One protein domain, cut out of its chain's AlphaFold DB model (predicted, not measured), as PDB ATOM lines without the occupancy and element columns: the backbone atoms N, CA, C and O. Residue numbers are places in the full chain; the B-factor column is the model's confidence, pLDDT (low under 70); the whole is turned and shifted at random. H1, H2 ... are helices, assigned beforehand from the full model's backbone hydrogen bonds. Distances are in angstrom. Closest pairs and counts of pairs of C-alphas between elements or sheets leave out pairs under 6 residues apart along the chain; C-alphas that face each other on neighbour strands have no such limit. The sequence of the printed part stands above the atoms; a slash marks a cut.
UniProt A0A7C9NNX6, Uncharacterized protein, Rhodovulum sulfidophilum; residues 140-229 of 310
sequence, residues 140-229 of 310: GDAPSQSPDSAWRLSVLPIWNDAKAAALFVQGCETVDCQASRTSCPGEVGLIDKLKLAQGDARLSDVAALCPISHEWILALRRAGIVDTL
ATOM      1  N   GLY A 140     -31.550 -17.455  28.848       58.94
ATOM      2  CA  GLY A 140     -31.211 -17.537  27.431       58.94
ATOM      3  C   GLY A 140     -31.046 -16.155  26.802       58.94
ATOM      4  O   GLY A 140     -31.773 -15.216  27.132       58.94
ATOM      5  N   ASP A 141     -30.077 -16.027  25.894       58.66
ATOM      6  CA  ASP A 141     -29.916 -14.802  25.119       58.66
ATOM      7  C   ASP A 141     -31.238 -14.477  24.425       58.66
ATOM      8  O   ASP A 141     -31.788 -15.312  23.699       58.66
ATOM      9  N   ALA A 142     -31.726 -13.244  24.599       62.50
ATOM     10  CA  ALA A 142     -32.878 -12.787  23.836       62.50
ATOM     11  C   ALA A 142     -32.618 -13.046  22.341       62.50
ATOM     12  O   ALA A 142     -31.485 -12.812  21.879       62.50
ATOM     13  N   PRO A 143     -33.629 -13.516  21.589       71.94
ATOM     14  CA  PRO A 143     -33.458 -13.950  20.211       71.94
ATOM     15  C   PRO A 143     -32.729 -12.891  19.374       71.94
ATOM     16  O   PRO A 143     -32.815 -11.690  19.618       71.94
ATOM     17  N   SER A 144     -31.947 -13.320  18.388       76.50
ATOM     18  CA  SER A 144     -31.226 -12.388  17.507       76.50
ATOM     19  C   SER A 144     -32.102 -11.837  16.379       76.50
ATOM     20  O   SER A 144     -31.690 -10.912  15.684       76.50
ATOM     21  N   GLN A 145     -33.291 -12.411  16.187       81.75
ATOM     22  CA  GLN A 145     -34.228 -12.071  15.125       81.75
ATOM     23  C   GLN A 145     -35.654 -12.069  15.661       81.75
ATOM     24  O   GLN A 145     -35.991 -12.822  16.579       81.75
ATOM     25  N   SER A 146     -36.485 -11.220  15.069       83.50
ATOM     26  CA  SER A 146     -37.897 -11.116  15.414       83.50
ATOM     27  C   SER A 146     -38.641 -12.390  15.021       83.50
ATOM     28  O   SER A 146     -38.350 -12.956  13.961       83.50
ATOM     29  N   PRO A 147     -39.605 -12.858  15.833       86.88
ATOM     30  CA  PRO A 147     -40.396 -14.011  15.452       86.88
ATOM     31  C   PRO A 147     -41.269 -13.725  14.226       86.88
ATOM     32  O   PRO A 147     -41.760 -12.616  14.024       86.88
ATOM     33  N   ASP A 148     -41.478 -14.763  13.427       87.19
ATOM     34  CA  ASP A 148     -42.125 -14.741  12.114       87.19
ATOM     35  C   ASP A 148     -43.587 -15.216  12.139       87.19
ATOM     36  O   ASP A 148     -44.240 -15.303  11.099       87.19
ATOM     37  N   SER A 149     -44.123 -15.527  13.323       91.00
ATOM     38  CA  SER A 149     -45.488 -16.023  13.490       91.00
ATOM     39  C   SER A 149     -46.195 -15.395  14.689       91.00
ATOM     40  O   SER A 149     -45.578 -15.035  15.694       91.00
ATOM     41  N   ALA A 150     -47.527 -15.312  14.602       90.19
ATOM     42  CA  ALA A 150     -48.366 -14.785  15.678       90.19
ATOM     43  C   ALA A 150     -48.228 -15.588  16.985       90.19
ATOM     44  O   ALA A 150     -48.242 -14.998  18.061       90.19
ATOM     45  N   TRP A 151     -48.048 -16.913  16.899       91.12
ATOM     46  CA  TRP A 151     -47.817 -17.767  18.070       91.12
ATOM     47  C   TRP A 151     -46.499 -17.424  18.765       91.12
ATOM     48  O   TRP A 151     -46.480 -17.175  19.965       91.12
ATOM     49  N   ARG A 152     -45.392 -17.353  18.020       92.00
ATOM     50  CA  ARG A 152     -44.084 -17.059  18.620       92.00
ATOM     51  C   ARG A 152     -44.049 -15.653  19.219       92.00
ATOM     52  O   ARG A 152     -43.476 -15.455  20.285       92.00
ATOM     53  N   LEU A 153     -44.722 -14.692  18.585       93.38
ATOM     54  CA  LEU A 153     -44.910 -13.357  19.156       93.38
ATOM     55  C   LEU A 153     -45.763 -13.381  20.429       93.38
ATOM     56  O   LEU A 153     -45.426 -12.683  21.386       93.38
ATOM     57  N   SER A 154     -46.829 -14.184  20.492       92.06
ATOM     58  CA  SER A 154     -47.673 -14.236  21.690       92.06
ATOM     59  C   SER A 154     -46.907 -14.764  22.903       92.06
ATOM     60  O   SER A 154     -47.073 -14.215  23.990       92.06
ATOM     61  N   VAL A 155     -45.983 -15.714  22.717       91.12
ATOM     62  CA  VAL A 155     -45.197 -16.306  23.816       91.12
ATOM     63  C   VAL A 155     -43.834 -15.649  24.090       91.12
ATOM     64  O   VAL A 155     -43.236 -15.946  25.124       91.12
ATOM     65  N   LEU A 156     -43.343 -14.743  23.233       92.00
ATOM     66  CA  LEU A 156     -42.084 -14.004  23.444       92.00
ATOM     67  C   LEU A 156     -42.165 -13.122  24.710       92.00
ATOM     68  O   LEU A 156     -42.920 -12.152  24.698       92.00
ATOM     69  N   PRO A 157     -41.432 -13.391  25.800       91.44
ATOM     70  CA  PRO A 157     -41.480 -12.551  26.984       91.44
ATOM     71  C   PRO A 157     -40.849 -11.189  26.698       91.44
ATOM     72  O   PRO A 157     -39.753 -11.113  26.158       91.44
ATOM     73  N   ILE A 158     -41.556 -10.117  27.049       91.12
ATOM     74  CA  ILE A 158     -41.075  -8.729  26.921       91.12
ATOM     75  C   ILE A 158     -40.918  -8.049  28.286       91.12
ATOM     76  O   ILE A 158     -40.538  -6.883  28.364       91.12
ATOM     77  N   TRP A 159     -41.249  -8.763  29.365       89.25
ATOM     78  CA  TRP A 159     -41.158  -8.260  30.726       89.25
ATOM     79  C   TRP A 159     -39.728  -7.837  31.075       89.25
ATOM     80  O   TRP A 159     -38.822  -8.665  31.054       89.25
ATOM     81  N   ASN A 160     -39.539  -6.553  31.399       80.31
ATOM     82  CA  ASN A 160     -38.243  -5.948  31.735       80.31
ATOM     83  C   ASN A 160     -37.095  -6.264  30.753       80.31
ATOM     84  O   ASN A 160     -35.924  -6.131  31.105       80.31
ATOM     85  N   ASP A 161     -37.414  -6.613  29.503       87.62
ATOM     86  CA  ASP A 161     -36.440  -6.922  28.460       87.62
ATOM     87  C   ASP A 161     -36.661  -6.004  27.254       87.62
ATOM     88  O   ASP A 161     -37.469  -6.263  26.359       87.62
ATOM     89  N   ALA A 162     -35.901  -4.908  27.220       89.31
ATOM     90  CA  ALA A 162     -35.968  -3.928  26.141       89.31
ATOM     91  C   ALA A 162     -35.570  -4.515  24.774       89.31
ATOM     92  O   ALA A 162     -36.069  -4.060  23.741       89.31
ATOM     93  N   LYS A 163     -34.687  -5.524  24.743       90.31
ATOM     94  CA  LYS A 163     -34.278  -6.175  23.494       90.31
ATOM     95  C   LYS A 163     -35.415  -7.045  22.966       90.31
ATOM     96  O   LYS A 163     -35.754  -6.934  21.789       90.31
ATOM     97  N   ALA A 164     -36.039  -7.854  23.819       90.88
ATOM     98  CA  ALA A 164     -37.199  -8.652  23.435       90.88
ATOM     99  C   ALA A 164     -38.403  -7.779  23.050       90.88
ATOM    100  O   ALA A 164     -39.064  -8.064  22.050       90.88
ATOM    101  N   ALA A 165     -38.644  -6.671  23.760       93.06
ATOM    102  CA  ALA A 165     -39.668  -5.693  23.394       93.06
ATOM    103  C   ALA A 165     -39.430  -5.114  21.987       93.06
ATOM    104  O   ALA A 165     -40.348  -5.094  21.166       93.06
ATOM    105  N   ALA A 166     -38.194  -4.725  21.656       92.94
ATOM    106  CA  ALA A 166     -37.858  -4.223  20.323       92.94
ATOM    107  C   ALA A 166     -38.086  -5.271  19.215       92.94
ATOM    108  O   ALA A 166     -38.611  -4.942  18.149       92.94
ATOM    109  N   LEU A 167     -37.738  -6.536  19.467       93.25
ATOM    110  CA  LEU A 167     -37.979  -7.642  18.531       93.25
ATOM    111  C   LEU A 167     -39.470  -7.931  18.356       93.25
ATOM    112  O   LEU A 167     -39.924  -8.196  17.242       93.25
ATOM    113  N   PHE A 168     -40.248  -7.840  19.435       94.62
ATOM    114  CA  PHE A 168     -41.700  -7.960  19.376       94.62
ATOM    115  C   PHE A 168     -42.309  -6.878  18.473       94.62
ATOM    116  O   PHE A 168     -43.092  -7.199  17.579       94.62
ATOM    117  N   VAL A 169     -41.905  -5.610  18.650       95.25
ATOM    118  CA  VAL A 169     -42.369  -4.483  17.818       95.25
ATOM    119  C   VAL A 169     -42.058  -4.727  16.339       95.25
ATOM    120  O   VAL A 169     -42.956  -4.626  15.507       95.25
ATOM    121  N   GLN A 170     -40.825  -5.123  16.013       93.75
ATOM    122  CA  GLN A 170     -40.420  -5.437  14.636       93.75
ATOM    123  C   GLN A 170     -41.211  -6.612  14.039       93.75
ATOM    124  O   GLN A 170     -41.640  -6.560  12.888       93.75
ATOM    125  N   GLY A 171     -41.434  -7.679  14.810       93.69
ATOM    126  CA  GLY A 171     -42.237  -8.815  14.351       93.69
ATOM    127  C   GLY A 171     -43.692  -8.423  14.077       93.69
ATOM    128  O   GLY A 171     -44.283  -8.872  13.094       93.69
ATOM    129  N   CYS A 172     -44.251  -7.514  14.881       94.56
ATOM    130  CA  CYS A 172     -45.608  -7.006  14.693       94.56
ATOM    131  C   CYS A 172     -45.828  -6.240  13.384       94.56
ATOM    132  O   CYS A 172     -46.949  -6.254  12.873       94.56
ATOM    133  N   GLU A 173     -44.787  -5.627  12.815       91.06
ATOM    134  CA  GLU A 173     -44.849  -5.013  11.479       91.06
ATOM    135  C   GLU A 173     -45.060  -6.062  10.377       91.06
ATOM    136  O   GLU A 173     -45.648  -5.767   9.338       91.06
ATOM    137  N   THR A 174     -44.610  -7.298  10.613       89.56
ATOM    138  CA  THR A 174     -44.696  -8.403   9.647       89.56
ATOM    139  C   THR A 174     -46.018  -9.163   9.750       89.56
ATOM    140  O   THR A 174     -46.594  -9.530   8.727       89.56
ATOM    141  N   VAL A 175     -46.512  -9.416  10.968       87.94
ATOM    142  CA  VAL A 175     -47.683 -10.290  11.199       87.94
ATOM    143  C   VAL A 175     -49.017  -9.553  11.377       87.94
ATOM    144  O   VAL A 175     -50.029 -10.205  11.617       87.94
ATOM    145  N   ASP A 176     -49.023  -8.220  11.302       88.06
ATOM    146  CA  ASP A 176     -50.184  -7.359  11.582       88.06
ATOM    147  C   ASP A 176     -50.835  -7.617  12.959       88.06
ATOM    148  O   ASP A 176     -51.951  -8.129  13.096       88.06
ATOM    149  N   CYS A 177     -50.140  -7.219  14.028       91.06
ATOM    150  CA  CYS A 177     -50.625  -7.387  15.404       91.06
ATOM    151  C   CYS A 177     -51.944  -6.652  15.722       91.06
ATOM    152  O   CYS A 177     -52.575  -6.967  16.732       91.06
ATOM    153  N   GLN A 178     -52.393  -5.708  14.885       86.25
ATOM    154  CA  GLN A 178     -53.618  -4.926  15.117       86.25
ATOM    155  C   GLN A 178     -54.897  -5.773  15.000       86.25
ATOM    156  O   GLN A 178     -55.936  -5.417  15.562       86.25
ATOM    157  N   ALA A 179     -54.836  -6.907  14.295       81.00
ATOM    158  CA  ALA A 179     -55.965  -7.824  14.150       81.00
ATOM    159  C   ALA A 179     -56.201  -8.713  15.391       81.00
ATOM    160  O   ALA A 179     -57.302  -9.242  15.566       81.00
ATOM    161  N   SER A 180     -55.197  -8.875  16.260       86.88
ATOM    162  CA  SER A 180     -55.280  -9.707  17.466       86.88
ATOM    163  C   SER A 180     -55.899  -8.922  18.621       86.88
ATOM    164  O   SER A 180     -55.335  -7.933  19.085       86.88
ATOM    165  N   ARG A 181     -57.068  -9.360  19.094       88.94
ATOM    166  CA  ARG A 181     -57.797  -8.714  20.193       88.94
ATOM    167  C   ARG A 181     -57.700  -9.533  21.468       88.94
ATOM    168  O   ARG A 181     -57.755 -10.757  21.417       88.94
ATOM    169  N   THR A 182     -57.651  -8.838  22.599       92.00
ATOM    170  CA  THR A 182     -57.786  -9.458  23.917       92.00
ATOM    171  C   THR A 182     -59.138 -10.160  24.045       92.00
ATOM    172  O   THR A 182     -60.185  -9.613  23.687       92.00
ATOM    173  N   SER A 183     -59.098 -11.382  24.567       91.38
ATOM    174  CA  SER A 183     -60.261 -12.190  24.915       91.38
ATOM    175  C   SER A 183     -60.233 -12.418  26.417       91.38
ATOM    176  O   SER A 183     -59.374 -13.139  26.911       91.38
ATOM    177  N   CYS A 184     -61.147 -11.801  27.162       87.12
ATOM    178  CA  CYS A 184     -61.172 -11.939  28.617       87.12
ATOM    179  C   CYS A 184     -61.866 -13.244  29.052       87.12
ATOM    180  O   CYS A 184     -62.983 -13.499  28.593       87.12
ATOM    181  N   PRO A 185     -61.291 -14.032  29.984       84.62
ATOM    182  CA  PRO A 185     -59.945 -13.939  30.573       84.62
ATOM    183  C   PRO A 185     -58.886 -14.800  29.841       84.62
ATOM    184  O   PRO A 185     -57.839 -15.090  30.402       84.62
ATOM    185  N   GLY A 186     -59.167 -15.282  28.628       85.44
ATOM    186  CA  GLY A 186     -58.389 -16.333  27.967       85.44
ATOM    187  C   GLY A 186     -57.073 -15.917  27.297       85.44
ATOM    188  O   GLY A 186     -56.149 -16.728  27.265       85.44
ATOM    189  N   GLU A 187     -56.969 -14.713  26.730       92.06
ATOM    190  CA  GLU A 187     -55.800 -14.318  25.930       92.06
ATOM    191  C   GLU A 187     -55.580 -12.803  25.918       92.06
ATOM    192  O   GLU A 187     -56.512 -12.034  25.674       92.06
ATOM    193  N   VAL A 188     -54.326 -12.386  26.119       95.06
ATOM    194  CA  VAL A 188     -53.868 -11.014  25.866       95.06
ATOM    195  C   VAL A 188     -53.592 -10.865  24.373       95.06
ATOM    196  O   VAL A 188     -52.741 -11.563  23.821       95.06
ATOM    197  N   GLY A 189     -54.295  -9.945  23.718       95.19
ATOM    198  CA  GLY A 189     -54.093  -9.667  22.302       95.19
ATOM    199  C   GLY A 189     -52.708  -9.079  22.028       95.19
ATOM    200  O   GLY A 189     -52.169  -8.308  22.827       95.19
ATOM    201  N   LEU A 190     -52.148  -9.379  20.854       96.00
ATOM    202  CA  LEU A 190     -50.848  -8.836  20.445       96.00
ATOM    203  C   LEU A 190     -50.853  -7.303  20.388       96.00
ATOM    204  O   LEU A 190     -49.820  -6.694  20.638       96.00
ATOM    205  N   ILE A 191     -52.003  -6.674  20.117       95.94
ATOM    206  CA  ILE A 191     -52.147  -5.213  20.130       95.94
ATOM    207  C   ILE A 191     -51.865  -4.600  21.508       95.94
ATOM    208  O   ILE A 191     -51.249  -3.542  21.598       95.94
ATOM    209  N   ASP A 192     -52.291  -5.252  22.588       95.94
ATOM    210  CA  ASP A 192     -52.123  -4.721  23.942       95.94
ATOM    211  C   ASP A 192     -50.692  -4.954  24.430       95.94
ATOM    212  O   ASP A 192     -50.065  -4.054  24.989       95.94
ATOM    213  N   LYS A 193     -50.117  -6.107  24.079       96.12
ATOM    214  CA  LYS A 193     -48.686  -6.373  24.248       96.12
ATOM    215  C   LYS A 193     -47.804  -5.417  23.432       96.12
ATOM    216  O   LYS A 193     -46.744  -5.021  23.906       96.12
ATOM    217  N   LEU A 194     -48.246  -4.993  22.246       96.44
ATOM    218  CA  LEU A 194     -47.540  -4.010  21.416       96.44
ATOM    219  C   LEU A 194     -47.498  -2.634  22.077       96.44
ATOM    220  O   LEU A 194     -46.425  -2.040  22.138       96.44
ATOM    221  N   LYS A 195     -48.621  -2.167  22.638       95.56
ATOM    222  CA  LYS A 195     -48.655  -0.906  23.399       95.56
ATOM    223  C   LYS A 195     -47.685  -0.939  24.581       95.56
ATOM    224  O   LYS A 195     -46.983   0.042  24.805       95.56
ATOM    225  N   LEU A 196     -47.603  -2.066  25.299       94.56
ATOM    226  CA  LEU A 196     -46.609  -2.256  26.365       94.56
ATOM    227  C   LEU A 196     -45.179  -2.179  25.821       94.56
ATOM    228  O   LEU A 196     -44.364  -1.427  26.344       94.56
ATOM    229  N   ALA A 197     -44.880  -2.921  24.751       95.12
ATOM    230  CA  ALA A 197     -43.545  -2.963  24.158       95.12
ATOM    231  C   ALA A 197     -43.079  -1.598  23.616       95.12
ATOM    232  O   ALA A 197     -41.884  -1.308  23.625       95.12
ATOM    233  N   GLN A 198     -44.010  -0.759  23.154       95.38
ATOM    234  CA  GLN A 198     -43.746   0.601  22.668       95.38
ATOM    235  C   GLN A 198     -43.672   1.646  23.793       95.38
ATOM    236  O   GLN A 198     -43.215   2.762  23.553       95.38
ATOM    237  N   GLY A 199     -44.088   1.296  25.015       93.12
ATOM    238  CA  GLY A 199     -44.202   2.234  26.134       93.12
ATOM    239  C   GLY A 199     -45.445   3.131  26.080       93.12
ATOM    240  O   GLY A 199     -45.536   4.089  26.844       93.12
ATOM    241  N   ASP A 200     -46.411   2.816  25.213       95.19
ATOM    242  CA  ASP A 200     -47.684   3.535  25.068       95.19
ATOM    243  C   ASP A 200     -48.726   3.123  26.126       95.19
ATOM    244  O   ASP A 200     -49.755   3.781  26.289       95.19
ATOM    245  N   ALA A 201     -48.473   2.023  26.839       93.44
ATOM    246  CA  ALA A 201     -49.263   1.549  27.968       93.44
ATOM    247  C   ALA A 201     -48.346   1.017  29.074       93.44
ATOM    248  O   ALA A 201     -47.235   0.552  28.809       93.44
ATOM    249  N   ARG A 202     -48.830   1.042  30.316       91.12
ATOM    250  CA  ARG A 202     -48.207   0.357  31.456       91.12
ATOM    251  C   ARG A 202     -48.840  -1.013  31.659       91.12
ATOM    252  O   ARG A 202     -49.971  -1.251  31.232       91.12
ATOM    253  N   LEU A 203     -48.143  -1.905  32.365       91.00
ATOM    254  CA  LEU A 203     -48.670  -3.232  32.702       91.00
ATOM    255  C   LEU A 203     -50.015  -3.134  33.432       91.00
ATOM    256  O   LEU A 203     -50.946  -3.854  33.083       91.00
ATOM    257  N   SER A 204     -50.139  -2.205  34.380       89.31
ATOM    258  CA  SER A 204     -51.396  -1.906  35.074       89.31
ATOM    259  C   SER A 204     -52.559  -1.565  34.129       89.31
ATOM    260  O   SER A 204     -53.691  -1.972  34.393       89.31
ATOM    261  N   ASP A 205     -52.304  -0.899  32.998       91.44
ATOM    262  CA  ASP A 205     -53.344  -0.568  32.016       91.44
ATOM    263  C   ASP A 205     -53.834  -1.826  31.274       91.44
ATOM    264  O   ASP A 205     -55.031  -1.977  31.027       91.44
ATOM    265  N   VAL A 206     -52.928  -2.761  30.959       92.94
ATOM    266  CA  VAL A 206     -53.277  -4.049  30.331       92.94
ATOM    267  C   VAL A 206     -53.931  -4.998  31.332       92.94
ATOM    268  O   VAL A 206     -54.938  -5.622  31.011       92.94
ATOM    269  N   ALA A 207     -53.423  -5.072  32.562       90.75
ATOM    270  CA  ALA A 207     -54.007  -5.886  33.624       90.75
ATOM    271  C   ALA A 207     -55.459  -5.471  33.926       90.75
ATOM    272  O   ALA A 207     -56.295  -6.336  34.182       90.75
ATOM    273  N   ALA A 208     -55.783  -4.179  33.811       91.19
ATOM    274  CA  ALA A 208     -57.126  -3.641  34.019       91.19
ATOM    275  C   ALA A 208     -58.129  -3.934  32.882       91.19
ATOM    276  O   ALA A 208     -59.311  -3.611  33.024       91.19
ATOM    277  N   LEU A 209     -57.709  -4.548  31.764       93.00
ATOM    278  CA  LEU A 209     -58.614  -4.888  30.655       93.00
ATOM    279  C   LEU A 209     -59.663  -5.943  31.032       93.00
ATOM    280  O   LEU A 209     -60.735  -5.981  30.426       93.00
ATOM    281  N   CYS A 210     -59.375  -6.779  32.030       92.75
ATOM    282  CA  CYS A 210     -60.289  -7.801  32.527       92.75
ATOM    283  C   CYS A 210     -60.371  -7.748  34.064       92.75
ATOM    284  O   CYS A 210     -59.431  -7.298  34.720       92.75
ATOM    285  N   PRO A 211     -61.466  -8.245  34.672       91.25
ATOM    286  CA  PRO A 211     -61.508  -8.469  36.111       91.25
ATOM    287  C   PRO A 211     -60.380  -9.400  36.563       91.25
ATOM    288  O   PRO A 211     -60.119 -10.427  35.926       91.25
ATOM    289  N   ILE A 212     -59.748  -9.057  37.686       88.06
ATOM    290  CA  ILE A 212     -58.687  -9.877  38.270       88.06
ATOM    291  C   ILE A 212     -59.251 -11.258  38.619       88.06
ATOM    292  O   ILE A 212     -60.264 -11.389  39.307       88.06
ATOM    293  N   SER A 213     -58.614 -12.284  38.065       91.00
ATOM    294  CA  SER A 213     -58.983 -13.693  38.181       91.00
ATOM    295  C   SER A 213     -57.753 -14.559  37.922       91.00
ATOM    296  O   SER A 213     -56.787 -14.099  37.306       91.00
ATOM    297  N   HIS A 214     -57.801 -15.817  38.363       90.56
ATOM    298  CA  HIS A 214     -56.737 -16.791  38.118       90.56
ATOM    299  C   HIS A 214     -56.428 -16.888  36.618       90.56
ATOM    300  O   HIS A 214     -55.280 -16.756  36.201       90.56
ATOM    301  N   GLU A 215     -57.458 -17.088  35.797       92.94
ATOM    302  CA  GLU A 215     -57.334 -17.280  34.352       92.94
ATOM    303  C   GLU A 215     -56.710 -16.061  33.678       92.94
ATOM    304  O   GLU A 215     -55.865 -16.212  32.797       92.94
ATOM    305  N   TRP A 216     -57.077 -14.857  34.128       93.50
ATOM    306  CA  TRP A 216     -56.517 -13.638  33.565       93.50
ATOM    307  C   TRP A 216     -55.036 -13.484  33.901       93.50
ATOM    308  O   TRP A 216     -54.240 -13.172  33.020       93.50
ATOM    309  N   ILE A 217     -54.633 -13.790  35.136       92.00
ATOM    310  CA  ILE A 217     -53.217 -13.763  35.519       92.00
ATOM    311  C   ILE A 217     -52.421 -14.792  34.701       92.00
ATOM    312  O   ILE A 217     -51.347 -14.466  34.196       92.00
ATOM    313  N   LEU A 218     -52.959 -15.996  34.472       92.69
ATOM    314  CA  LEU A 218     -52.330 -16.974  33.575       92.69
ATOM    315  C   LEU A 218     -52.212 -16.465  32.130       92.69
ATOM    316  O   LEU A 218     -51.210 -16.741  31.470       92.69
ATOM    317  N   ALA A 219     -53.192 -15.709  31.628       93.94
ATOM    318  CA  ALA A 219     -53.108 -15.105  30.299       93.94
ATOM    319  C   ALA A 219     -51.973 -14.068  30.213       93.94
ATOM    320  O   ALA A 219     -51.201 -14.100  29.252       93.94
ATOM    321  N   LEU A 220     -51.813 -13.211  31.233       93.81
ATOM    322  CA  LEU A 220     -50.691 -12.260  31.334       93.81
ATOM    323  C   LEU A 220     -49.336 -12.998  31.377       93.81
ATOM    324  O   LEU A 220     -48.397 -12.635  30.661       93.81
ATOM    325  N   ARG A 221     -49.250 -14.083  32.161       92.88
ATOM    326  CA  ARG A 221     -48.060 -14.951  32.271       92.88
ATOM    327  C   ARG A 221     -47.686 -15.612  30.952       92.88
ATOM    328  O   ARG A 221     -46.532 -15.555  30.518       92.88
ATOM    329  N   ARG A 222     -48.661 -16.230  30.282       92.00
ATOM    330  CA  ARG A 222     -48.464 -16.881  28.980       92.00
ATOM    331  C   ARG A 222     -47.995 -15.875  27.936       92.00
ATOM    332  O   ARG A 222     -47.039 -16.156  27.215       92.00
ATOM    333  N   ALA A 223     -48.599 -14.685  27.939       93.12
ATOM    334  CA  ALA A 223     -48.205 -13.573  27.085       93.12
ATOM    335  C   ALA A 223     -46.792 -13.039  27.382       93.12
ATOM    336  O   ALA A 223     -46.253 -12.281  26.579       93.12
ATOM    337  N   GLY A 224     -46.175 -13.427  28.504       91.44
ATOM    338  CA  GLY A 224     -44.805 -13.054  28.855       91.44
ATOM    339  C   GLY A 224     -44.638 -11.561  29.150       91.44
ATOM    340  O   GLY A 224     -43.573 -10.995  28.910       91.44
ATOM    341  N   ILE A 225     -45.701 -10.910  29.628       92.69
ATOM    342  CA  ILE A 225     -45.701  -9.488  30.010       92.69
ATOM    343  C   ILE A 225     -45.570  -9.277  31.522       92.69
ATOM    344  O   ILE A 225     -45.679  -8.151  31.982       92.69
ATOM    345  N   VAL A 226     -45.344 -10.353  32.275       90.69
ATOM    346  CA  VAL A 226     -45.001 -10.361  33.702       90.69
ATOM    347  C   VAL A 226     -43.854 -11.345  33.920       90.69
ATOM    348  O   VAL A 226     -43.667 -12.250  33.100       90.69
ATOM    349  N   ASP A 227     -43.099 -11.193  35.008       85.12
ATOM    350  CA  ASP A 227     -42.050 -12.150  35.383       85.12
ATOM    351  C   ASP A 227     -42.663 -13.535  35.617       85.12
ATOM    352  O   ASP A 227     -43.621 -13.656  36.373       85.12
ATOM    353  N   THR A 228     -42.141 -14.591  34.993       79.88
ATOM    354  CA  THR A 228     -42.617 -15.965  35.235       79.88
ATOM    355  C   THR A 228     -41.516 -16.918  35.677       79.88
ATOM    356  O   THR A 228     -41.645 -18.135  35.533       79.88
ATOM    357  N   LEU A 229     -40.445 -16.371  36.263       80.81
ATOM    358  CA  LEU A 229     -39.406 -17.142  36.946       80.81
ATOM    359  C   LEU A 229     -39.859 -17.734  38.288       80.81
ATOM    360  O   LEU A 229     -39.102 -18.465  38.912       80.81
TER     361      LEU A 229
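Overview. This is residues 140 to 229 of the 310 residues of an uncharacterized protein of Rhodovulum sulfidophilum (UniProt A0A7C9NNX6). A small group of short helices with much loop: H1 and H3 pack on the longest helix, H2, to make a triangle at one end, while the small helices H4 and H5 lie toward the other end. The link of residues 176 to 189 runs from H2 toward the H5 end and folds back to H3. The 90 printed residues hold five named helices, H1 to H5 in chain order, and no named strand; the class is all helix, though under half of the residues, 43, are in named elements. The whole is compact, with a radius of gyration of the C-alphas of 12.0 A and spans of 35 by 29 by 22 A.

Arrangement. H1, residues 150 to 155, and H2, residues 162 to 175, touch as a helical hairpin, at a shallow tilt of 19 degrees, opposite ways; their closest C-alphas, of Leu 153 and Phe 168, are 6.3 A apart. H2 and H3, residues 190 to 198, are a helical hairpin too, at a steep tilt of 42 degrees; their closest C-alphas, of Ala 165 and Ala 197, are 4.8 A apart. H3 touches H4, residues 203 to 207, with the closest C-alphas, of Asp 192 and Val 206, 6.5 A apart. H5, residues 214 to 222, touches no helix; it is close to but not clearly touching H4, the closest C-alphas, of Ala 207 and Leu 220, being 7.5 A apart. H2 and H5 are apart. In H1, H3, H4 and H5 every O i to N i+4 pair is within hydrogen-bond range; in H2, 9 of 10 are.

Along the chain. H1 begins at C-alpha 150, (-48.366, -14.785, 15.678), and spans 8.9 A. H2 spans 20.0 A, H3 12.0 A and H4 6.0 A. H5 spans 12.3 A and ends at C-alpha 222, (-48.464, -16.881, 28.980).

Size, cuts and confidence. The two farthest C-alphas, of Ser 144 and Pro 211, are 35.8 A apart. The printed part has no cut, and the link from H2 to H3 is long. Residues 140 to 142 have pLDDT under 70.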